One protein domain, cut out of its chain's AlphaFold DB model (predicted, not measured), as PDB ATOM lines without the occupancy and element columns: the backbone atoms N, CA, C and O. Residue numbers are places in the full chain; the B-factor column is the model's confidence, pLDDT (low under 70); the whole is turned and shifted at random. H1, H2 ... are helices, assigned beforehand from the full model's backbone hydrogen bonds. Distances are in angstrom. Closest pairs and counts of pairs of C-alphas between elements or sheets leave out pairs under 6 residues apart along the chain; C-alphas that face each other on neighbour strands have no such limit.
ATOM      1  N   ASP A 582      -2.211  60.289  53.677       57.94
ATOM      2  CA  ASP A 582      -3.414  59.625  54.193       57.94
ATOM      3  C   ASP A 582      -4.715  60.168  53.592       57.94
ATOM      4  O   ASP A 582      -5.664  59.413  53.375       57.94
ATOM      5  N   LYS A 583      -4.760  61.460  53.248       63.91
ATOM      6  CA  LYS A 583      -5.937  62.064  52.611       63.91
ATOM      7  C   LYS A 583      -6.051  61.657  51.139       63.91
ATOM      8  O   LYS A 583      -7.143  61.371  50.668       63.91
ATOM      9  N   ILE A 584      -4.912  61.520  50.455       68.31
ATOM     10  CA  ILE A 584      -4.846  61.014  49.073       68.31
ATOM     11  C   ILE A 584      -5.298  59.547  49.019       68.31
ATOM     12  O   ILE A 584      -6.031  59.166  48.111       68.31
ATOM     13  N   LYS A 585      -4.914  58.723  50.003       75.25
ATOM     14  CA  LYS A 585      -5.368  57.326  50.099       75.25
ATOM     15  C   LYS A 585      -6.878  57.218  50.305       75.25
ATOM     16  O   LYS A 585      -7.511  56.398  49.647       75.25
ATOM     17  N   LEU A 586      -7.450  58.055  51.173       74.56
ATOM     18  CA  LEU A 586      -8.896  58.077  51.406       74.56
ATOM     19  C   LEU A 586      -9.664  58.435  50.125       74.56
ATOM     20  O   LEU A 586     -10.597  57.723  49.757       74.56
ATOM     21  N   ASP A 587      -9.229  59.476  49.414       75.44
ATOM     22  CA  ASP A 587      -9.852  59.903  48.157       75.44
ATOM     23  C   ASP A 587      -9.743  58.815  47.067       75.44
ATOM     24  O   ASP A 587     -10.696  58.583  46.320       75.44
ATOM     25  N   LEU A 588      -8.619  58.088  47.011       78.81
ATOM     26  CA  LEU A 588      -8.429  56.951  46.104       78.81
ATOM     27  C   LEU A 588      -9.346  55.767  46.436       78.81
ATOM     28  O   LEU A 588      -9.896  55.163  45.516       78.81
ATOM     29  N   CYS A 589      -9.551  55.444  47.717       77.94
ATOM     30  CA  CYS A 589     -10.485  54.390  48.122       77.94
ATOM     31  C   CYS A 589     -11.941  54.764  47.797       77.94
ATOM     32  O   CYS A 589     -12.706  53.914  47.343       77.94
ATOM     33  N   ILE A 590     -12.316  56.038  47.964       76.88
ATOM     34  CA  ILE A 590     -13.646  56.539  47.580       76.88
ATOM     35  C   ILE A 590     -13.847  56.434  46.063       76.88
ATOM     36  O   ILE A 590     -14.908  55.998  45.617       76.88
ATOM     37  N   ALA A 591     -12.843  56.808  45.264       78.62
ATOM     38  CA  ALA A 591     -12.902  56.690  43.808       78.62
ATOM     39  C   ALA A 591     -12.968  55.220  43.353       78.62
ATOM     40  O   ALA A 591     -13.780  54.874  42.497       78.62
ATOM     41  N   LEU A 592     -12.198  54.330  43.988       83.25
ATOM     42  CA  LEU A 592     -12.244  52.889  43.733       83.25
ATOM     43  C   LEU A 592     -13.629  52.290  44.020       83.25
ATOM     44  O   LEU A 592     -14.112  51.486  43.227       83.25
ATOM     45  N   GLY A 593     -14.295  52.714  45.100       75.94
ATOM     46  CA  GLY A 593     -15.640  52.243  45.457       75.94
ATOM     47  C   GLY A 593     -16.725  52.593  44.431       75.94
ATOM     48  O   GLY A 593     -17.779  51.961  44.414       75.94
ATOM     49  N   LYS A 594     -16.469  53.565  43.548       79.19
ATOM     50  CA  LYS A 594     -17.363  53.917  42.433       79.19
ATOM     51  C   LYS A 594     -17.124  53.058  41.189       79.19
ATOM     52  O   LYS A 594     -17.915  53.111  40.248       79.19
ATOM     53  N   LEU A 595     -16.047  52.271  41.151       81.25
ATOM     54  CA  LEU A 595     -15.718  51.449  39.997       81.25
ATOM     55  C   LEU A 595     -16.447  50.102  40.027       81.25
ATOM     56  O   LEU A 595     -16.458  49.386  41.022       81.25
ATOM     57  N   ARG A 596     -16.988  49.693  38.877       80.25
ATOM     58  CA  ARG A 596     -17.592  48.371  38.668       80.25
ATOM     59  C   ARG A 596     -16.509  47.329  38.375       80.25
ATOM     60  O   ARG A 596     -16.364  46.870  37.241       80.25
ATOM     61  N   LEU A 597     -15.717  46.989  39.386       80.56
ATOM     62  CA  LEU A 597     -14.682  45.948  39.342       80.56
ATOM     63  C   LEU A 597     -15.148  44.694  40.075       80.56
ATOM     64  O   LEU A 597     -15.975  44.785  40.976       80.56
ATOM     65  N   ASN A 598     -14.610  43.530  39.708       81.12
ATOM     66  CA  ASN A 598     -14.878  42.317  40.474       81.12
ATOM     67  C   ASN A 598     -14.269  42.434  41.892       81.12
ATOM     68  O   ASN A 598     -13.386  43.260  42.151       81.12
ATOM     69  N   ALA A 599     -14.766  41.634  42.838       76.31
ATOM     70  CA  ALA A 599     -14.379  41.745  44.247       76.31
ATOM     71  C   ALA A 599     -12.870  41.513  44.483       76.31
ATOM     72  O   ALA A 599     -12.270  42.161  45.340       76.31
ATOM     73  N   GLU A 600     -12.251  40.629  43.698       80.81
ATOM     74  CA  GLU A 600     -10.822  40.309  43.792       80.81
ATOM     75  C   GLU A 600      -9.943  41.484  43.331       80.81
ATOM     76  O   GLU A 600      -9.005  41.879  44.021       80.81
ATOM     77  N   GLU A 601     -10.285  42.114  42.209       81.06
ATOM     78  CA  GLU A 601      -9.583  43.277  41.660       81.06
ATOM     79  C   GLU A 601      -9.786  44.536  42.498       81.06
ATOM     80  O   GLU A 601      -8.837  45.297  42.700       81.06
ATOM     81  N   THR A 602     -10.993  44.722  43.036       81.38
ATOM     82  CA  THR A 602     -11.283  45.800  43.992       81.38
ATOM     83  C   THR A 602     -10.385  45.655  45.217       81.38
ATOM     84  O   THR A 602      -9.682  46.598  45.575       81.38
ATOM     85  N   SER A 603     -10.305  44.450  45.792       80.62
ATOM     86  CA  SER A 603      -9.429  44.183  46.937       80.62
ATOM     87  C   SER A 603      -7.942  44.348  46.589       80.62
ATOM     88  O   SER A 603      -7.175  44.887  47.386       80.62
ATOM     89  N   ASN A 604      -7.517  43.962  45.381       84.38
ATOM     90  CA  ASN A 604      -6.132  44.126  44.932       84.38
ATOM     91  C   ASN A 604      -5.726  45.604  44.781       84.38
ATOM     92  O   ASN A 604      -4.640  45.979  45.235       84.38
ATOM     93  N   ILE A 605      -6.567  46.458  44.181       82.50
ATOM     94  CA  ILE A 605      -6.284  47.902  44.077       82.50
ATOM     95  C   ILE A 605      -6.367  48.563  45.457       82.50
ATOM     96  O   ILE A 605      -5.486  49.351  45.799       82.50
ATOM     97  N   GLU A 606      -7.347  48.198  46.285       84.31
ATOM     98  CA  GLU A 606      -7.480  48.704  47.656       84.31
ATOM     99  C   GLU A 606      -6.229  48.388  48.488       84.31
ATOM    100  O   GLU A 606      -5.638  49.274  49.109       84.31
ATOM    101  N   GLN A 607      -5.727  47.153  48.415       81.19
ATOM    102  CA  GLN A 607      -4.472  46.786  49.067       81.19
ATOM    103  C   GLN A 607      -3.265  47.537  48.495       81.19
ATOM    104  O   GLN A 607      -2.362  47.876  49.263       81.19
ATOM    105  N   ARG A 608      -3.224  47.820  47.185       84.69
ATOM    106  CA  ARG A 608      -2.169  48.649  46.572       84.69
ATOM    107  C   ARG A 608      -2.224  50.090  47.087       84.69
ATOM    108  O   ARG A 608      -1.166  50.626  47.402       84.69
ATOM    109  N   ILE A 609      -3.408  50.686  47.256       82.44
ATOM    110  CA  ILE A 609      -3.584  52.031  47.845       82.44
ATOM    111  C   ILE A 609      -3.096  52.044  49.297       82.44
ATOM    112  O   ILE A 609      -2.316  52.915  49.687       82.44
ATOM    113  N   ILE A 610      -3.506  51.052  50.093       79.31
ATOM    114  CA  ILE A 610      -3.149  50.958  51.514       79.31
ATOM    115  C   ILE A 610      -1.633  50.775  51.681       79.31
ATOM    116  O   ILE A 610      -1.014  51.482  52.482       79.31
ATOM    117  N   LYS A 611      -1.022  49.867  50.904       79.88
ATOM    118  CA  LYS A 611       0.407  49.506  50.999       79.88
ATOM    119  C   LYS A 611       1.350  50.514  50.332       79.88
ATOM    120  O   LYS A 611       2.537  50.518  50.656       79.88
ATOM    121  N   CYS A 612       0.875  51.353  49.410       75.06
ATOM    122  CA  CYS A 612       1.724  52.319  48.716       75.06
ATOM    123  C   CYS A 612       2.003  53.543  49.600       75.06
ATOM    124  O   CYS A 612       1.092  54.268  49.981       75.06
ATOM    125  N   ASN A 613       3.275  53.783  49.922       70.94
ATOM    126  CA  ASN A 613       3.709  54.929  50.733       70.94
ATOM    127  C   ASN A 613       4.466  55.990  49.917       70.94
ATOM    128  O   ASN A 613       4.892  57.000  50.469       70.94
ATOM    129  N   ASP A 614       4.632  55.765  48.613       74.69
ATOM    130  CA  ASP A 614       5.302  56.677  47.689       74.69
ATOM    131  C   ASP A 614       4.268  57.521  46.926       74.69
ATOM    132  O   ASP A 614       3.297  56.993  46.376       74.69
ATOM    133  N   LYS A 615       4.488  58.842  46.860       68.00
ATOM    134  CA  LYS A 615       3.640  59.781  46.110       68.00
ATOM    135  C   LYS A 615       3.579  59.412  44.622       68.00
ATOM    136  O   LYS A 615       2.524  59.578  44.008       68.00
ATOM    137  N   LYS A 616       4.665  58.880  44.046       73.19
ATOM    138  CA  LYS A 616       4.687  58.449  42.638       73.19
ATOM    139  C   LYS A 616       3.814  57.212  42.418       73.19
ATOM    140  O   LYS A 616       2.960  57.228  41.536       73.19
ATOM    141  N   GLY A 617       3.940  56.198  43.275       75.81
ATOM    142  CA  GLY A 617       3.091  55.004  43.217       75.81
ATOM    143  C   GLY A 617       1.601  55.300  43.447       75.81
ATOM    144  O   GLY A 617       0.752  54.748  42.753       75.81
ATOM    145  N   LEU A 618       1.258  56.233  44.345       76.50
ATOM    146  CA  LEU A 618      -0.129  56.691  44.526       76.50
ATOM    147  C   LEU A 618      -0.655  57.450  43.296       76.50
ATOM    148  O   LEU A 618      -1.830  57.324  42.953       76.50
ATOM    149  N   SER A 619       0.203  58.201  42.598       75.75
ATOM    150  CA  SER A 619      -0.155  58.887  41.350       75.75
ATOM    151  C   SER A 619      -0.376  57.916  40.183       75.75
ATOM    152  O   SER A 619      -1.284  58.116  39.370       75.75
ATOM    153  N   GLU A 620       0.392  56.829  40.120       79.44
ATOM    154  CA  GLU A 620       0.181  55.740  39.160       79.44
ATOM    155  C   GLU A 620      -1.160  55.033  39.414       79.44
ATOM    156  O   GLU A 620      -1.939  54.851  38.478       79.44
ATOM    157  N   ILE A 621      -1.492  54.744  40.679       81.69
ATOM    158  CA  ILE A 621      -2.790  54.158  41.060       81.69
ATOM    159  C   ILE A 621      -3.950  55.115  40.743       81.69
ATOM    160  O   ILE A 621      -4.969  54.692  40.204       81.69
ATOM    161  N   PHE A 622      -3.796  56.416  41.005       81.88
ATOM    162  CA  PHE A 622      -4.788  57.429  40.626       81.88
ATOM    163  C   PHE A 622      -5.049  57.452  39.115       81.88
ATOM    164  O   PHE A 622      -6.191  57.555  38.669       81.88
ATOM    165  N   THR A 623      -3.980  57.347  38.325       79.62
ATOM    166  CA  THR A 623      -4.047  57.303  36.860       79.62
ATOM    167  C   THR A 623      -4.791  56.048  36.393       79.62
ATOM    168  O   THR A 623      -5.639  56.134  35.505       79.62
ATOM    169  N   GLU A 624      -4.523  54.897  37.015       83.12
ATOM    170  CA  GLU A 624      -5.207  53.624  36.749       83.12
ATOM    171  C   GLU A 624      -6.708  53.696  37.089       83.12
ATOM    172  O   GLU A 624      -7.539  53.329  36.257       83.12
ATOM    173  N   ILE A 625      -7.073  54.269  38.243       83.25
ATOM    174  CA  ILE A 625      -8.473  54.482  38.653       83.25
ATOM    175  C   ILE A 625      -9.196  55.413  37.678       83.25
ATOM    176  O   ILE A 625     -10.268  55.061  37.197       83.25
ATOM    177  N   LYS A 626      -8.594  56.544  37.294       80.81
ATOM    178  CA  LYS A 626      -9.198  57.471  36.318       80.81
ATOM    179  C   LYS A 626      -9.439  56.842  34.950       80.81
ATOM    180  O   LYS A 626     -10.440  57.136  34.294       80.81
ATOM    181  N   ARG A 627      -8.525  55.980  34.494       81.94
ATOM    182  CA  ARG A 627      -8.710  55.221  33.250       81.94
ATOM    183  C   ARG A 627      -9.906  54.276  33.360       81.94
ATOM    184  O   ARG A 627     -10.730  54.236  32.450       81.94
ATOM    185  N   LEU A 628     -10.046  53.583  34.489       84.12
ATOM    186  CA  LEU A 628     -11.184  52.703  34.757       84.12
ATOM    187  C   LEU A 628     -12.506  53.472  34.912       84.12
ATOM    188  O   LEU A 628     -13.522  53.010  34.397       84.12
ATOM    189  N   GLU A 629     -12.510  54.660  35.525       84.12
ATOM    190  CA  GLU A 629     -13.693  55.537  35.602       84.12
ATOM    191  C   GLU A 629     -14.188  55.898  34.200       84.12
ATOM    192  O   GLU A 629     -15.382  55.814  33.903       84.12
ATOM    193  N   LYS A 630     -13.258  56.230  33.298       83.19
ATOM    194  CA  LYS A 630     -13.583  56.578  31.915       83.19
ATOM    195  C   LYS A 630     -14.151  55.388  31.131       83.19
ATOM    196  O   LYS A 630     -15.094  55.574  30.361       83.19
ATOM    197  N   ILE A 631     -13.627  54.178  31.347       83.56
ATOM    198  CA  ILE A 631     -14.155  52.945  30.737       83.56
ATOM    199  C   ILE A 631     -15.556  52.622  31.291       83.56
ATOM    200  O   ILE A 631     -16.459  52.295  30.519       83.56
ATOM    201  N   ASN A 632     -15.774  52.765  32.603       84.56
ATOM    202  CA  ASN A 632     -17.082  52.540  33.231       84.56
ATOM    203  C   ASN A 632     -18.149  53.521  32.726       84.56
ATOM    204  O   ASN A 632     -19.278  53.106  32.455       84.56
ATOM    205  N   GLY A 633     -17.779  54.790  32.525       82.81
ATOM    206  CA  GLY A 633     -18.692  55.832  32.047       82.81
ATOM    207  C   GLY A 633     -19.317  55.532  30.677       82.81
ATOM    208  O   GLY A 633     -20.451  55.937  30.410       82.81
ATOM    209  N   ILE A 634     -18.642  54.759  29.817       81.56
ATOM    210  CA  ILE A 634     -19.220  54.313  28.536       81.56
ATOM    211  C   ILE A 634     -20.386  53.351  28.774       81.56
ATOM    212  O   ILE A 634     -21.436  53.488  28.144       81.56
ATOM    213  N   ILE A 635     -20.238  52.401  29.701       84.50
ATOM    214  CA  ILE A 635     -21.297  51.438  30.033       84.50
ATOM    215  C   ILE A 635     -22.473  52.136  30.713       84.50
ATOM    216  O   ILE A 635     -23.623  51.851  30.385       84.50
ATOM    217  N   GLU A 636     -22.205  53.101  31.590       82.88
ATOM    218  CA  GLU A 636     -23.248  53.931  32.204       82.88
ATOM    219  C   GLU A 636     -24.031  54.727  31.156       82.88
ATOM    220  O   GLU A 636     -25.262  54.762  31.198       82.88
ATOM    221  N   THR A 637     -23.343  55.285  30.157       80.88
ATOM    222  CA  THR A 637     -23.978  56.007  29.044       80.88
ATOM    223  C   THR A 637     -24.861  55.080  28.205       80.88
ATOM    224  O   THR A 637     -25.994  55.437  27.870       80.88
ATOM    225  N   VAL A 638     -24.391  53.862  27.913       78.38
ATOM    226  CA  VAL A 638     -25.176  52.841  27.200       78.38
ATOM    227  C   VAL A 638     -26.407  52.424  28.011       78.38
ATOM    228  O   VAL A 638     -27.513  52.385  27.467       78.38
ATOM    229  N   ASN A 639     -26.252  52.156  29.309       81.31
ATOM    230  CA  ASN A 639     -27.348  51.729  30.183       81.31
ATOM    231  C   ASN A 639     -28.392  52.832  30.375       81.31
ATOM    232  O   ASN A 639     -29.591  52.563  30.264       81.31
ATOM    233  N   LYS A 640     -27.953  54.080  30.568       79.31
ATOM    234  CA  LYS A 640     -28.837  55.250  30.625       79.31
ATOM    235  C   LYS A 640     -29.633  55.398  29.332       79.31
ATOM    236  O   LYS A 640     -30.853  55.537  29.377       79.31
ATOM    237  N   GLY A 641     -28.975  55.253  28.182       71.88
ATOM    238  CA  GLY A 641     -29.659  55.252  26.892       71.88
ATOM    239  C   GLY A 641     -30.709  54.137  26.768       71.88
ATOM    240  O   GLY A 641     -31.778  54.359  26.195       71.88
ATOM    241  N   ILE A 642     -30.438  52.938  27.299       73.19
ATOM    242  CA  ILE A 642     -31.403  51.824  27.303       73.19
ATOM    243  C   ILE A 642     -32.618  52.151  28.191       73.19
ATOM    244  O   ILE A 642     -33.748  51.935  27.745       73.19
ATOM    245  N   LEU A 643     -32.423  52.718  29.389       72.62
ATOM    246  CA  LEU A 643     -33.521  53.133  30.283       72.62
ATOM    247  C   LEU A 643     -34.391  54.235  29.674       72.62
ATOM    248  O   LEU A 643     -35.616  54.132  29.686       72.62
ATOM    249  N   GLU A 644     -33.774  55.254  29.074       72.19
ATOM    250  CA  GLU A 644     -34.485  56.363  28.418       72.19
ATOM    251  C   GLU A 644     -35.391  55.890  27.265       72.19
ATOM    252  O   GLU A 644     -36.308  56.599  26.847       72.19
ATOM    253  N   ARG A 645     -35.162  54.676  26.749       65.69
ATOM    254  CA  ARG A 645     -35.942  54.050  25.675       65.69
ATOM    255  C   ARG A 645     -36.736  52.827  26.130       65.69
ATOM    256  O   ARG A 645     -37.117  52.021  25.280       65.69
ATOM    257  N   ALA A 646     -37.040  52.700  27.421       62.59
ATOM    258  CA  ALA A 646     -37.730  51.539  27.981       62.59
ATOM    259  C   ALA A 646     -39.001  51.112  27.207       62.59
ATOM    260  O   ALA A 646     -39.251  49.919  27.052       62.59
ATOM    261  N   GLY A 647     -39.745  52.065  26.629       58.41
ATOM    262  CA  GLY A 647     -40.949  51.814  25.819       58.41
ATOM    263  C   GLY A 647     -40.731  51.305  24.381       58.41
ATOM    264  O   GLY A 647     -41.710  51.044  23.689       58.41
ATOM    265  N   PHE A 648     -39.486  51.170  23.906       58.28
ATOM    266  CA  PHE A 648     -39.156  50.735  22.536       58.28
ATOM    267  C   PHE A 648     -38.536  49.329  22.454       58.28
ATOM    268  O   PHE A 648     -38.324  48.818  21.352       58.28
ATOM    269  N   PHE A 649     -38.240  48.690  23.588       59.00
ATOM    270  CA  PHE A 649     -37.680  47.338  23.621       59.00
ATOM    271  C   PHE A 649     -38.784  46.294  23.812       59.00
ATOM    272  O   PHE A 649     -39.643  46.422  24.675       59.00
ATOM    273  N   SER A 650     -38.742  45.214  23.026       54.91
ATOM    274  CA  SER A 650     -39.665  44.075  23.175       54.91
ATOM    275  C   SER A 650     -39.367  43.201  24.402       54.91
ATOM    276  O   SER A 650     -40.127  42.290  24.711       54.91
ATOM    277  N   SER A 651     -38.225  43.424  25.052       62.38
ATOM    278  CA  SER A 651     -37.770  42.746  26.264       62.38
ATOM    279  C   SER A 651     -37.549  43.775  27.362       62.38
ATOM    280  O   SER A 651     -37.131  44.890  27.059       62.38
ATOM    281  N   ASP A 652     -37.756  43.364  28.612       72.38
ATOM    282  CA  ASP A 652     -37.538  44.191  29.798       72.38
ATOM    283  C   ASP A 652     -36.158  44.901  29.763       72.38
ATOM    284  O   ASP A 652     -35.119  44.226  29.772       72.38
ATOM    285  N   PRO A 653     -36.130  46.246  29.683       75.12
ATOM    286  CA  PRO A 653     -34.906  47.045  29.653       75.12
ATOM    287  C   PRO A 653     -34.021  46.826  30.881       75.12
ATOM    288  O   PRO A 653     -32.797  46.828  30.744       75.12
ATOM    289  N   HIS A 654     -34.617  46.570  32.050       79.25
ATOM    290  CA  HIS A 654     -33.876  46.342  33.290       79.25
ATOM    291  C   HIS A 654     -33.103  45.026  33.239       79.25
ATOM    292  O   HIS A 654     -31.912  45.018  33.529       79.25
ATOM    293  N   LYS A 655     -33.714  43.948  32.729       79.44
ATOM    294  CA  LYS A 655     -33.016  42.662  32.519       79.44
ATOM    295  C   LYS A 655     -31.857  42.778  31.534       79.44
ATOM    296  O   LYS A 655     -30.876  42.045  31.623       79.44
ATOM    297  N   LYS A 656     -31.973  43.680  30.557       76.44
ATOM    298  CA  LYS A 656     -30.912  43.918  29.577       76.44
ATOM    299  C   LYS A 656     -29.742  44.683  30.188       76.44
ATOM    300  O   LYS A 656     -28.596  44.319  29.944       76.44
ATOM    301  N   ILE A 657     -30.035  45.716  30.969       81.88
ATOM    302  CA  ILE A 657     -29.023  46.465  31.717       81.88
ATOM    303  C   ILE A 657     -28.329  45.540  32.701       81.88
ATOM    304  O   ILE A 657     -27.113  45.444  32.660       81.88
ATOM    305  N   GLU A 658     -29.083  44.756  33.465       82.44
ATOM    306  CA  GLU A 658     -28.540  43.765  34.393       82.44
ATOM    307  C   GLU A 658     -27.606  42.770  33.682       82.44
ATOM    308  O   GLU A 658     -26.517  42.484  34.177       82.44
ATOM    309  N   ALA A 659     -27.955  42.303  32.477       81.94
ATOM    310  CA  ALA A 659     -27.084  41.428  31.690       81.94
ATOM    311  C   ALA A 659     -25.786  42.117  31.221       81.94
ATOM    312  O   ALA A 659     -24.725  41.491  31.242       81.94
ATOM    313  N   ILE A 660     -25.847  43.391  30.812       84.06
ATOM    314  CA  ILE A 660     -24.669  44.187  30.419       84.06
ATOM    315  C   ILE A 660     -23.789  44.471  31.641       84.06
ATOM    316  O   ILE A 660     -22.574  44.306  31.570       84.06
ATOM    317  N   GLU A 661     -24.389  44.859  32.764       84.75
ATOM    318  CA  GLU A 661     -23.691  45.153  34.017       84.75
ATOM    319  C   GLU A 661     -23.025  43.912  34.590       84.75
ATOM    320  O   GLU A 661     -21.855  43.970  34.959       84.75
ATOM    321  N   THR A 662     -23.719  42.775  34.570       84.06
ATOM    322  CA  THR A 662     -23.161  41.488  34.997       84.06
ATOM    323  C   THR A 662     -21.983  41.083  34.113       84.06
ATOM    324  O   THR A 662     -20.922  40.735  34.628       84.06
ATOM    325  N   ALA A 663     -22.127  41.182  32.785       84.19
ATOM    326  CA  ALA A 663     -21.046  40.855  31.856       84.19
ATOM    327  C   ALA A 663     -19.842  41.803  32.002       84.19
ATOM    328  O   ALA A 663     -18.700  41.364  31.911       84.19
ATOM    329  N   PHE A 664     -20.079  43.092  32.260       86.88
ATOM    330  CA  PHE A 664     -19.018  44.083  32.448       86.88
ATOM    331  C   PHE A 664     -18.317  43.942  33.806       86.88
ATOM    332  O   PHE A 664     -17.097  44.076  33.886       86.88
ATOM    333  N   HIS A 665     -19.058  43.625  34.869       84.06
ATOM    334  CA  HIS A 665     -18.501  43.378  36.199       84.06
ATOM    335  C   HIS A 665     -17.580  42.149  36.210       84.06
ATOM    336  O   HIS A 665     -16.562  42.156  36.894       84.06
ATOM    337  N   GLN A 666     -17.899  41.134  35.397       82.75
ATOM    338  CA  GLN A 666     -17.097  39.919  35.231       82.75
ATOM    339  C   GLN A 666     -15.809  40.116  34.413       82.75
ATOM    340  O   GLN A 666     -14.936  39.255  34.476       82.75
ATOM    341  N   LEU A 667     -15.657  41.220  33.669       84.19
ATOM    342  CA  LEU A 667     -14.412  41.497  32.950       84.19
ATOM    343  C   LEU A 667     -13.271  41.832  33.913       84.19
ATOM    344  O   LEU A 667     -13.453  42.626  34.842       84.19
ATOM    345  N   SER A 668     -12.083  41.306  33.608       84.06
ATOM    346  CA  SER A 668     -10.840  41.709  34.266       84.06
ATOM    347  C   SER A 668     -10.453  43.157  33.921       84.06
ATOM    348  O   SER A 668     -10.879  43.697  32.893       84.06
ATOM    349  N   ILE A 669      -9.609  43.796  34.732       83.00
ATOM    350  CA  ILE A 669      -9.018  45.118  34.456       83.00
ATOM    351  C   ILE A 669      -8.280  45.110  33.113       83.00
ATOM    352  O   ILE A 669      -8.382  46.067  32.342       83.00
ATOM    353  N   GLU A 670      -7.558  44.033  32.799       81.69
ATOM    354  CA  GLU A 670      -6.887  43.891  31.505       81.69
ATOM    355  C   GLU A 670      -7.890  43.868  30.355       81.69
ATOM    356  O   GLU A 670      -7.682  44.542  29.346       81.69
ATOM    357  N   ASP A 671      -8.993  43.140  30.504       83.00
ATOM    358  CA  ASP A 671     -10.012  43.045  29.463       83.00
ATOM    359  C   ASP A 671     -10.807  44.346  29.315       83.00
ATOM    360  O   ASP A 671     -11.094  44.753  28.189       83.00
ATOM    361  N   LYS A 672     -11.063  45.064  30.415       85.50
ATOM    362  CA  LYS A 672     -11.640  46.419  30.407       85.50
ATOM    363  C   LYS A 672     -10.740  47.410  29.677       85.50
ATOM    364  O   LYS A 672     -11.230  48.182  28.859       85.50
ATOM    365  N   ASN A 673      -9.429  47.352  29.902       80.00
ATOM    366  CA  ASN A 673      -8.471  48.178  29.165       80.00
ATOM    367  C   ASN A 673      -8.361  47.758  27.689       80.00
ATOM    368  O   ASN A 673      -8.254  48.618  26.812       80.00
ATOM    369  N   LYS A 674      -8.452  46.455  27.385       82.81
ATOM    370  CA  LYS A 674      -8.462  45.945  26.003       82.81
ATOM    371  C   LYS A 674      -9.673  46.428  25.213       82.81
ATOM    372  O   LYS A 674      -9.512  46.613  24.006       82.81
ATOM    373  N   LEU A 675     -10.823  46.698  25.853       79.88
ATOM    374  CA  LEU A 675     -12.010  47.255  25.181       79.88
ATOM    375  C   LEU A 675     -11.658  48.483  24.336       79.88
ATOM    376  O   LEU A 675     -12.093  48.557  23.192       79.88
ATOM    377  N   ALA A 676     -10.807  49.379  24.846       73.62
ATOM    378  CA  ALA A 676     -10.379  50.602  24.159       73.62
ATOM    379  C   ALA A 676      -9.535  50.360  22.895       73.62
ATOM    380  O   ALA A 676      -9.309  51.272  22.108       73.62
ATOM    381  N   THR A 677      -9.024  49.143  22.706       74.94
ATOM    382  CA  THR A 677      -8.092  48.793  21.620       74.94
ATOM    383  C   THR A 677      -8.669  47.800  20.617       74.94
ATOM    384  O   THR A 677      -7.973  47.398  19.685       74.94
ATOM    385  N   LEU A 678      -9.937  47.409  20.783       79.88
ATOM    386  CA  LEU A 678     -10.610  46.482  19.880       79.88
ATOM    387  C   LEU A 678     -10.830  47.120  18.502       79.88
ATOM    388  O   LEU A 678     -11.488  48.149  18.371       79.88
ATOM    389  N   SER A 679     -10.324  46.469  17.457       78.38
ATOM    390  CA  SER A 679     -10.645  46.822  16.069       78.38
ATOM    391  C   SER A 679     -12.056  46.365  15.686       78.38
ATOM    392  O   SER A 679     -12.587  45.400  16.239       78.38
ATOM    393  N   GLU A 680     -12.663  46.999  14.676       76.06
ATOM    394  CA  GLU A 680     -13.982  46.576  14.177       76.06
ATOM    395  C   GLU A 680     -14.015  45.109  13.731       76.06
ATOM    396  O   GLU A 680     -15.035  44.437  13.899       76.06
ATOM    397  N   GLN A 681     -12.898  44.610  13.196       76.56
ATOM    398  CA  GLN A 681     -12.747  43.222  12.775       76.56
ATOM    399  C   GLN A 681     -12.801  42.274  13.981       76.56
ATOM    400  O   GLN A 681     -13.618  41.358  13.988       76.56
ATOM    401  N   GLN A 682     -12.056  42.567  15.053       80.56
ATOM    402  CA  GLN A 682     -12.092  41.789  16.299       80.56
ATOM    403  C   GLN A 682     -13.471  41.817  16.974       80.56
ATOM    404  O   GLN A 682     -13.932  40.796  17.480       80.56
ATOM    405  N   ILE A 683     -14.160  42.965  16.949       80.44
ATOM    406  CA  ILE A 683     -15.528  43.083  17.478       80.44
ATOM    407  C   ILE A 683     -16.482  42.171  16.698       80.44
ATOM    408  O   ILE A 683     -17.293  41.467  17.295       80.44
ATOM    409  N   ASN A 684     -16.396  42.165  15.367       79.44
ATOM    410  CA  ASN A 684     -17.253  41.322  14.536       79.44
ATOM    411  C   ASN A 684     -16.913  39.827  14.686       79.44
ATOM    412  O   ASN A 684     -17.830  39.003  14.717       79.44
ATOM    413  N   ASP A 685     -15.636  39.475  14.838       81.62
ATOM    414  CA  ASP A 685     -15.189  38.095  15.061       81.62
ATOM    415  C   ASP A 685     -15.721  37.538  16.392       81.62
ATOM    416  O   ASP A 685     -16.282  36.440  16.421       81.62
ATOM    417  N   GLU A 686     -15.642  38.308  17.483       80.88
ATOM    418  CA  GLU A 686     -16.221  37.929  18.783       80.88
ATOM    419  C   GLU A 686     -17.756  37.822  18.735       80.88
ATOM    420  O   GLU A 686     -18.338  36.907  19.325       80.88
ATOM    421  N   LEU A 687     -18.434  38.701  17.985       79.75
ATOM    422  CA  LEU A 687     -19.891  38.644  17.818       79.75
ATOM    423  C   LEU A 687     -20.370  37.392  17.066       79.75
ATOM    424  O   LEU A 687     -21.477  36.909  17.330       79.75
ATOM    425  N   ASN A 688     -19.546  36.858  16.162       79.31
ATOM    426  CA  ASN A 688     -19.876  35.711  15.313       79.31
ATOM    427  C   ASN A 688     -19.572  34.344  15.952       79.31
ATOM    428  O   ASN A 688     -20.037  33.329  15.432       79.31
ATOM    429  N   LYS A 689     -18.848  34.287  17.080       81.69
ATOM    430  CA  LYS A 689     -18.616  33.037  17.836       81.69
ATOM    431  C   LYS A 689     -19.933  32.439  18.351       81.69
ATOM    432  O   LYS A 689     -20.899  33.159  18.563       81.69
ATOM    433  N   GLU A 690     -20.018  31.127  18.554       74.81
ATOM    434  CA  GLU A 690     -21.228  30.490  19.108       74.81
ATOM    435  C   GLU A 690     -21.351  30.709  20.627       74.81
ATOM    436  O   GLU A 690     -20.338  30.763  21.329       74.81
ATOM    437  N   LYS A 691     -22.591  30.748  21.146       69.44
ATOM    438  CA  LYS A 691     -22.866  30.843  22.592       69.44
ATOM    439  C   LYS A 691     -22.120  29.741  23.349       69.44
ATOM    440  O   LYS A 691     -22.333  28.562  23.087       69.44
ATOM    441  N   GLY A 692     -21.258  30.138  24.288       67.38
ATOM    442  CA  GLY A 692     -20.425  29.236  25.097       67.38
ATOM    443  C   GLY A 692     -18.963  29.097  24.644       67.38
ATOM    444  O   GLY A 692     -18.157  28.584  25.411       67.38
ATOM    445  N   LYS A 693     -18.597  29.590  23.450       72.31
ATOM    446  CA  LYS A 693     -17.200  29.661  22.951       72.31
ATOM    447  C   LYS A 693     -16.659  31.098  22.860       72.31
ATOM    448  O   LYS A 693     -15.604  31.341  22.278       72.31
ATOM    449  N   GLU A 694     -17.422  32.054  23.370       76.31
ATOM    450  CA  GLU A 694     -17.121  33.487  23.350       76.31
ATOM    451  C   GLU A 694     -16.145  33.842  24.474       76.31
ATOM    452  O   GLU A 694     -16.233  33.275  25.566       76.31
ATOM    453  N   SER A 695     -15.243  34.797  24.227       81.75
ATOM    454  CA  SER A 695     -14.457  35.413  25.305       81.75
ATOM    455  C   SER A 695     -15.369  36.212  26.246       81.75
ATOM    456  O   SER A 695     -16.501  36.535  25.881       81.75
ATOM    457  N   ASP A 696     -14.896  36.587  27.436       80.12
ATOM    458  CA  ASP A 696     -15.695  37.420  28.346       80.12
ATOM    459  C   ASP A 696     -15.996  38.804  27.739       80.12
ATOM    460  O   ASP A 696     -17.113  39.311  27.861       80.12
ATOM    461  N   ILE A 697     -15.066  39.350  26.941       83.69
ATOM    462  CA  ILE A 697     -15.307  40.523  26.084       83.69
ATOM    463  C   ILE A 697     -16.418  40.225  25.066       83.69
ATOM    464  O   ILE A 697     -17.324  41.033  24.886       83.69
ATOM    465  N   GLY A 698     -16.394  39.056  24.424       81.88
ATOM    466  CA  GLY A 698     -17.434  38.618  23.490       81.88
ATOM    467  C   GLY A 698     -18.818  38.508  24.133       81.88
ATOM    468  O   GLY A 698     -19.804  38.940  23.527       81.88
ATOM    469  N   LYS A 699     -18.904  38.017  25.377       82.75
ATOM    470  CA  LYS A 699     -20.154  37.983  26.159       82.75
ATOM    471  C   LYS A 699     -20.690  39.394  26.404       82.75
ATOM    472  O   LYS A 699     -21.877  39.631  26.177       82.75
ATOM    473  N   LEU A 700     -19.822  40.340  26.779       86.12
ATOM    474  CA  LEU A 700     -20.201  41.749  26.924       86.12
ATOM    475  C   LEU A 700     -20.670  42.348  25.589       86.12
ATOM    476  O   LEU A 700     -21.751  42.930  25.515       86.12
ATOM    477  N   LEU A 701     -19.899  42.168  24.513       84.38
ATOM    478  CA  LEU A 701     -20.242  42.686  23.186       84.38
ATOM    479  C   LEU A 701     -21.599  42.162  22.710       84.38
ATOM    480  O   LEU A 701     -22.361  42.918  22.111       84.38
ATOM    481  N   LYS A 702     -21.942  40.907  23.011       82.00
ATOM    482  CA  LYS A 702     -23.246  40.307  22.682       82.00
ATOM    483  C   LYS A 702     -24.379  40.755  23.588       82.00
ATOM    484  O   LYS A 702     -25.506  40.848  23.109       82.00
ATOM    485  N   ALA A 703     -24.105  41.056  24.855       78.62
ATOM    486  CA  ALA A 703     -25.090  41.678  25.737       78.62
ATOM    487  C   ALA A 703     -25.507  43.064  25.205       78.62
ATOM    488  O   ALA A 703     -26.683  43.435  25.260       78.62
ATOM    489  N   ILE A 704     -24.563  43.796  24.604       78.12
ATOM    490  CA  ILE A 704     -24.802  45.116  24.005       78.12
ATOM    491  C   ILE A 704     -25.389  44.990  22.578       78.12
ATOM    492  O   ILE A 704     -26.318  45.718  22.211       78.12
ATOM    493  N   HIS A 705     -24.897  44.050  21.763       73.81
ATOM    494  CA  HIS A 705     -25.270  43.875  20.356       73.81
ATOM    495  C   HIS A 705     -26.613  43.148  20.172       73.81
ATOM    496  O   HIS A 705     -26.735  41.948  20.407       73.81
ATOM    497  N   HIS A 706     -27.627  43.850  19.650       63.94
ATOM    498  CA  HIS A 706     -28.944  43.272  19.359       63.94
ATOM    499  C   HIS A 706     -29.310  43.386  17.867       63.94
ATOM    500  O   HIS A 706     -29.245  44.467  17.288       63.94
ATOM    501  N   LYS A 707     -29.747  42.278  17.246       53.00
ATOM    502  CA  LYS A 707     -30.032  42.173  15.794       53.00
ATOM    503  C   LYS A 707     -31.382  42.753  15.335       53.00
ATOM    504  O   LYS A 707     -31.676  42.728  14.144       53.00
ATOM    505  N   ARG A 708     -32.224  43.273  16.236       49.75
ATOM    506  CA  ARG A 708     -33.510  43.903  15.878       49.75
ATOM    507  C   ARG A 708     -33.508  45.394  16.219       49.75
ATOM    508  O   ARG A 708     -33.592  45.744  17.389       49.75
ATOM    509  N   GLY A 709     -33.416  46.215  15.169       47.81
ATOM    510  CA  GLY A 709     -33.974  47.568  15.074       47.81
ATOM    511  C   GLY A 709     -33.518  48.614  16.091       47.81
ATOM    512  O   GLY A 709     -34.363  49.208  16.749       47.81
ATOM    513  N   PHE A 710     -32.221  48.920  16.180       52.38
ATOM    514  CA  PHE A 710     -31.810  50.209  16.752       52.38
ATOM    515  C   PHE A 710     -32.114  51.315  15.735       52.38
ATOM    516  O   PHE A 710     -31.427  51.442  14.725       52.38
ATOM    517  N   ILE A 711     -33.176  52.086  15.968       47.91
ATOM    518  CA  ILE A 711     -33.569  53.172  15.065       47.91
ATOM    519  C   ILE A 711     -32.546  54.331  15.191       47.91
ATOM    520  O   ILE A 711     -32.299  54.772  16.322       47.91
ATOM    521  N   PRO A 712     -31.984  54.876  14.083       46.47
ATOM    522  CA  PRO A 712     -30.826  55.792  14.086       46.47
ATOM    523  C   PRO A 712     -31.096  57.223  14.586       46.47
ATOM    524  O   PRO A 712     -30.317  58.128  14.316       46.47
ATOM    525  N   ILE A 713     -32.213  57.475  15.271       48.03
ATOM    526  CA  ILE A 713     -32.711  58.845  15.496       48.03
ATOM    527  C   ILE A 713     -32.023  59.548  16.691       48.03
ATOM    528  O   ILE A 713     -32.098  60.766  16.797       48.03
ATOM    529  N   ARG A 714     -31.297  58.827  17.567       48.56
ATOM    530  CA  ARG A 714     -30.385  59.396  18.593       48.56
ATOM    531  C   ARG A 714     -29.239  58.415  18.887       48.56
ATOM    532  O   ARG A 714     -29.506  57.232  19.100       48.56
ATOM    533  N   ALA A 715     -27.992  58.896  18.884       53.84
ATOM    534  CA  ALA A 715     -26.779  58.071  18.804       53.84
ATOM    535  C   ALA A 715     -26.585  57.094  19.986       53.84
ATOM    536  O   ALA A 715     -26.344  55.914  19.740       53.84
ATOM    537  N   ALA A 716     -26.808  57.537  21.231       52.88
ATOM    538  CA  ALA A 716     -26.322  56.911  22.476       52.88
ATOM    539  C   ALA A 716     -26.754  55.458  22.791       52.88
ATOM    540  O   ALA A 716     -26.256  54.851  23.733       52.88
ATOM    541  N   THR A 717     -27.676  54.874  22.020       55.41
ATOM    542  CA  THR A 717     -28.191  53.506  22.250       55.41
ATOM    543  C   THR A 717     -27.776  52.495  21.198       55.41
ATOM    544  O   THR A 717     -27.995  51.301  21.380       55.41
ATOM    545  N   SER A 718     -27.218  52.943  20.073       61.22
ATOM    546  CA  SER A 718     -26.856  52.036  18.989       61.22
ATOM    547  C   SER A 718     -25.543  51.318  19.298       61.22
ATOM    548  O   SER A 718     -24.611  51.906  19.840       61.22
ATOM    549  N   PHE A 719     -25.423  50.056  18.879       70.75
ATOM    550  CA  PHE A 719     -24.126  49.373  18.892       70.75
ATOM    551  C   PHE A 719     -23.073  50.148  18.074       70.75
ATOM    552  O   PHE A 719     -21.889  50.086  18.372       70.75
ATOM    553  N   THR A 720     -23.513  50.932  17.085       67.81
ATOM    554  CA  THR A 720     -22.686  51.868  16.315       67.81
ATOM    555  C   THR A 720     -22.099  52.987  17.178       67.81
ATOM    556  O   THR A 720     -20.928  53.304  17.027       67.81
ATOM    557  N   PHE A 721     -22.872  53.545  18.114       70.62
ATOM    558  CA  PHE A 721     -22.379  54.522  19.088       70.62
ATOM    559  C   PHE A 721     -21.422  53.892  20.088       70.62
ATOM    560  O   PHE A 721     -20.367  54.442  20.358       70.62
ATOM    561  N   PHE A 722     -21.728  52.694  20.582       75.19
ATOM    562  CA  PHE A 722     -20.781  51.973  21.430       75.19
ATOM    563  C   PHE A 722     -19.444  51.718  20.706       75.19
ATOM    564  O   PHE A 722     -18.381  51.925  21.287       75.19
ATOM    565  N   LYS A 723     -19.479  51.353  19.414       74.00
ATOM    566  CA  LYS A 723     -18.271  51.244  18.577       74.00
ATOM    567  C   LYS A 723     -17.546  52.586  18.414       74.00
ATOM    568  O   LYS A 723     -16.321  52.605  18.515       74.00
ATOM    569  N   SER A 724     -18.264  53.691  18.180       73.00
ATOM    570  CA  SER A 724     -17.638  55.013  18.043       73.00
ATOM    571  C   SER A 724     -17.002  55.478  19.352       73.00
ATOM    572  O   SER A 724     -15.845  55.883  19.347       73.00
ATOM    573  N   GLU A 725     -17.697  55.341  20.481       75.31
ATOM    574  CA  GLU A 725     -17.171  55.705  21.802       75.31
ATOM    575  C   GLU A 725     -15.946  54.868  22.173       75.31
ATOM    576  O   GLU A 725     -14.955  55.418  22.639       75.31
ATOM    577  N   ILE A 726     -15.943  53.562  21.879       76.62
ATOM    578  CA  ILE A 726     -14.747  52.726  22.059       76.62
ATOM    579  C   ILE A 726     -13.584  53.198  21.181       76.62
ATOM    580  O   ILE A 726     -12.444  53.227  21.641       76.62
ATOM    581  N   SER A 727     -13.846  53.593  19.932       70.88
ATOM    582  CA  SER A 727     -12.786  54.093  19.048       70.88
ATOM    583  C   SER A 727     -12.179  55.416  19.543       70.88
ATOM    584  O   SER A 727     -10.981  55.639  19.375       70.88
ATOM    585  N   HIS A 728     -12.976  56.255  20.217       73.81
ATOM    586  CA  HIS A 728     -12.519  57.486  20.866       73.81
ATOM    587  C   HIS A 728     -11.865  57.235  22.234       73.81
ATOM    588  O   HIS A 728     -10.939  57.954  22.610       73.81
ATOM    589  N   LEU A 729     -12.265  56.171  22.938       77.81
ATOM    590  CA  LEU A 729     -11.752  55.800  24.257       77.81
ATOM    591  C   LEU A 729     -10.234  55.608  24.259       77.81
ATOM    592  O   LEU A 729      -9.582  55.975  25.230       77.81
ATOM    593  N   LYS A 730      -9.642  55.093  23.174       74.75
ATOM    594  CA  LYS A 730      -8.180  54.969  23.067       74.75
ATOM    595  C   LYS A 730      -7.472  56.318  23.232       74.75
ATOM    596  O   LYS A 730      -6.522  56.418  24.001       74.75
ATOM    597  N   ILE A 731      -7.960  57.344  22.536       75.94
ATOM    598  CA  ILE A 731      -7.396  58.701  22.561       75.94
ATOM    599  C   ILE A 731      -7.588  59.314  23.954       75.94
ATOM    600  O   ILE A 731      -6.655  59.886  24.517       75.94
ATOM    601  N   ASP A 732      -8.772  59.125  24.539       74.75
ATOM    602  CA  ASP A 732      -9.097  59.619  25.879       74.75
ATOM    603  C   ASP A 732      -8.232  58.961  26.966       74.75
ATOM    604  O   ASP A 732      -7.780  59.642  27.885       74.75
ATOM    605  N   LEU A 733      -7.946  57.660  26.864       75.94
ATOM    606  CA  LEU A 733      -7.077  56.951  27.812       75.94
ATOM    607  C   LEU A 733      -5.594  57.310  27.632       75.94
ATOM    608  O   LEU A 733      -4.862  57.381  28.622       75.94
ATOM    609  N   GLU A 734      -5.147  57.569  26.399       72.44
ATOM    610  CA  GLU A 734      -3.785  58.036  26.092       72.44
ATOM    611  C   GLU A 734      -3.527  59.475  26.580       72.44
ATOM    612  O   GLU A 734      -2.389  59.810  26.926       72.44
ATOM    613  N   ALA A 735      -4.572  60.308  26.673       71.69
ATOM    614  CA  ALA A 735      -4.508  61.652  27.252       71.69
ATOM    615  C   ALA A 735      -4.343  61.643  28.787       71.69
ATOM    616  O   ALA A 735      -3.824  62.602  29.361       71.69
ATOM    617  N   ILE A 736      -4.732  60.553  29.460       72.81
ATOM    618  CA  ILE A 736      -4.543  60.366  30.905       72.81
ATOM    619  C   ILE A 736      -3.146  59.763  31.131       72.81
ATOM    620  O   ILE A 736      -2.974  58.540  31.178       72.81
TER     621      ILE A 736
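Overview. This is residues 582 to 736 of the 743 residues of an uncharacterized protein of Legionella qingyii (UniProt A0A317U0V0). One long helix, H3, is the spine of an elongated helical body: H1 and H2 pack beside its first part as a three-helix up-and-down bundle, and H4, H5 and H8 pack on it farther along. H7 packs on H4, and H6 crosses H7 on the side away from H3. The printed part has 155 residues with eight named helices, H1 to H8 in chain order, and no named strand; the class is all helix. It is compact, with a radius of gyration of the C-alphas of 16.9 A, and spans 52 by 31 by 29 A.

Along the chain. H3, residues 615 to 644, is 42.2 A long, from C-alpha 615 at (3.640, 59.781, 46.110) to C-alpha 644 at (-34.485, 56.363, 28.418). H1 is residues 582 to 593, H2 599 to 611, H4 653 to 665, H5 669 to 675, H6 680 to 688 and H7 696 to 704. H8, residues 719 to 735, is 24.6 A long, with a kink of 30 degrees near residue 728.

Arrangement. H3, the hub, touches H1 with residues 618 to 625 alone, closest at the C-alphas of Leu 592 and Ile 625, 6.5 A. H1 and H2 form a helical hairpin at a shallow tilt of 8 degrees. H8 touches H3 at Arg 627 and Leu 733, their closest C-alphas, 5.9 A. H4 touches H7, closest C-alphas Ala 663 and Leu 700, 5.1 A. H6 and H7 touch, about perpendicular at 86 degrees. Every O i to N i+4 pair is within hydrogen-bond range in H1, H2, H4, H5, H6 and H7; in H3 24 of 26 are, in H8 11 of 13.

Size, cuts and confidence. The C-alphas farthest apart, of Asp 614 and Ser 650, are 52.7 A apart. The printed part has no cut. The link H7 to H8 is long. Residues 706 to 718 are among those under pLDDT 70.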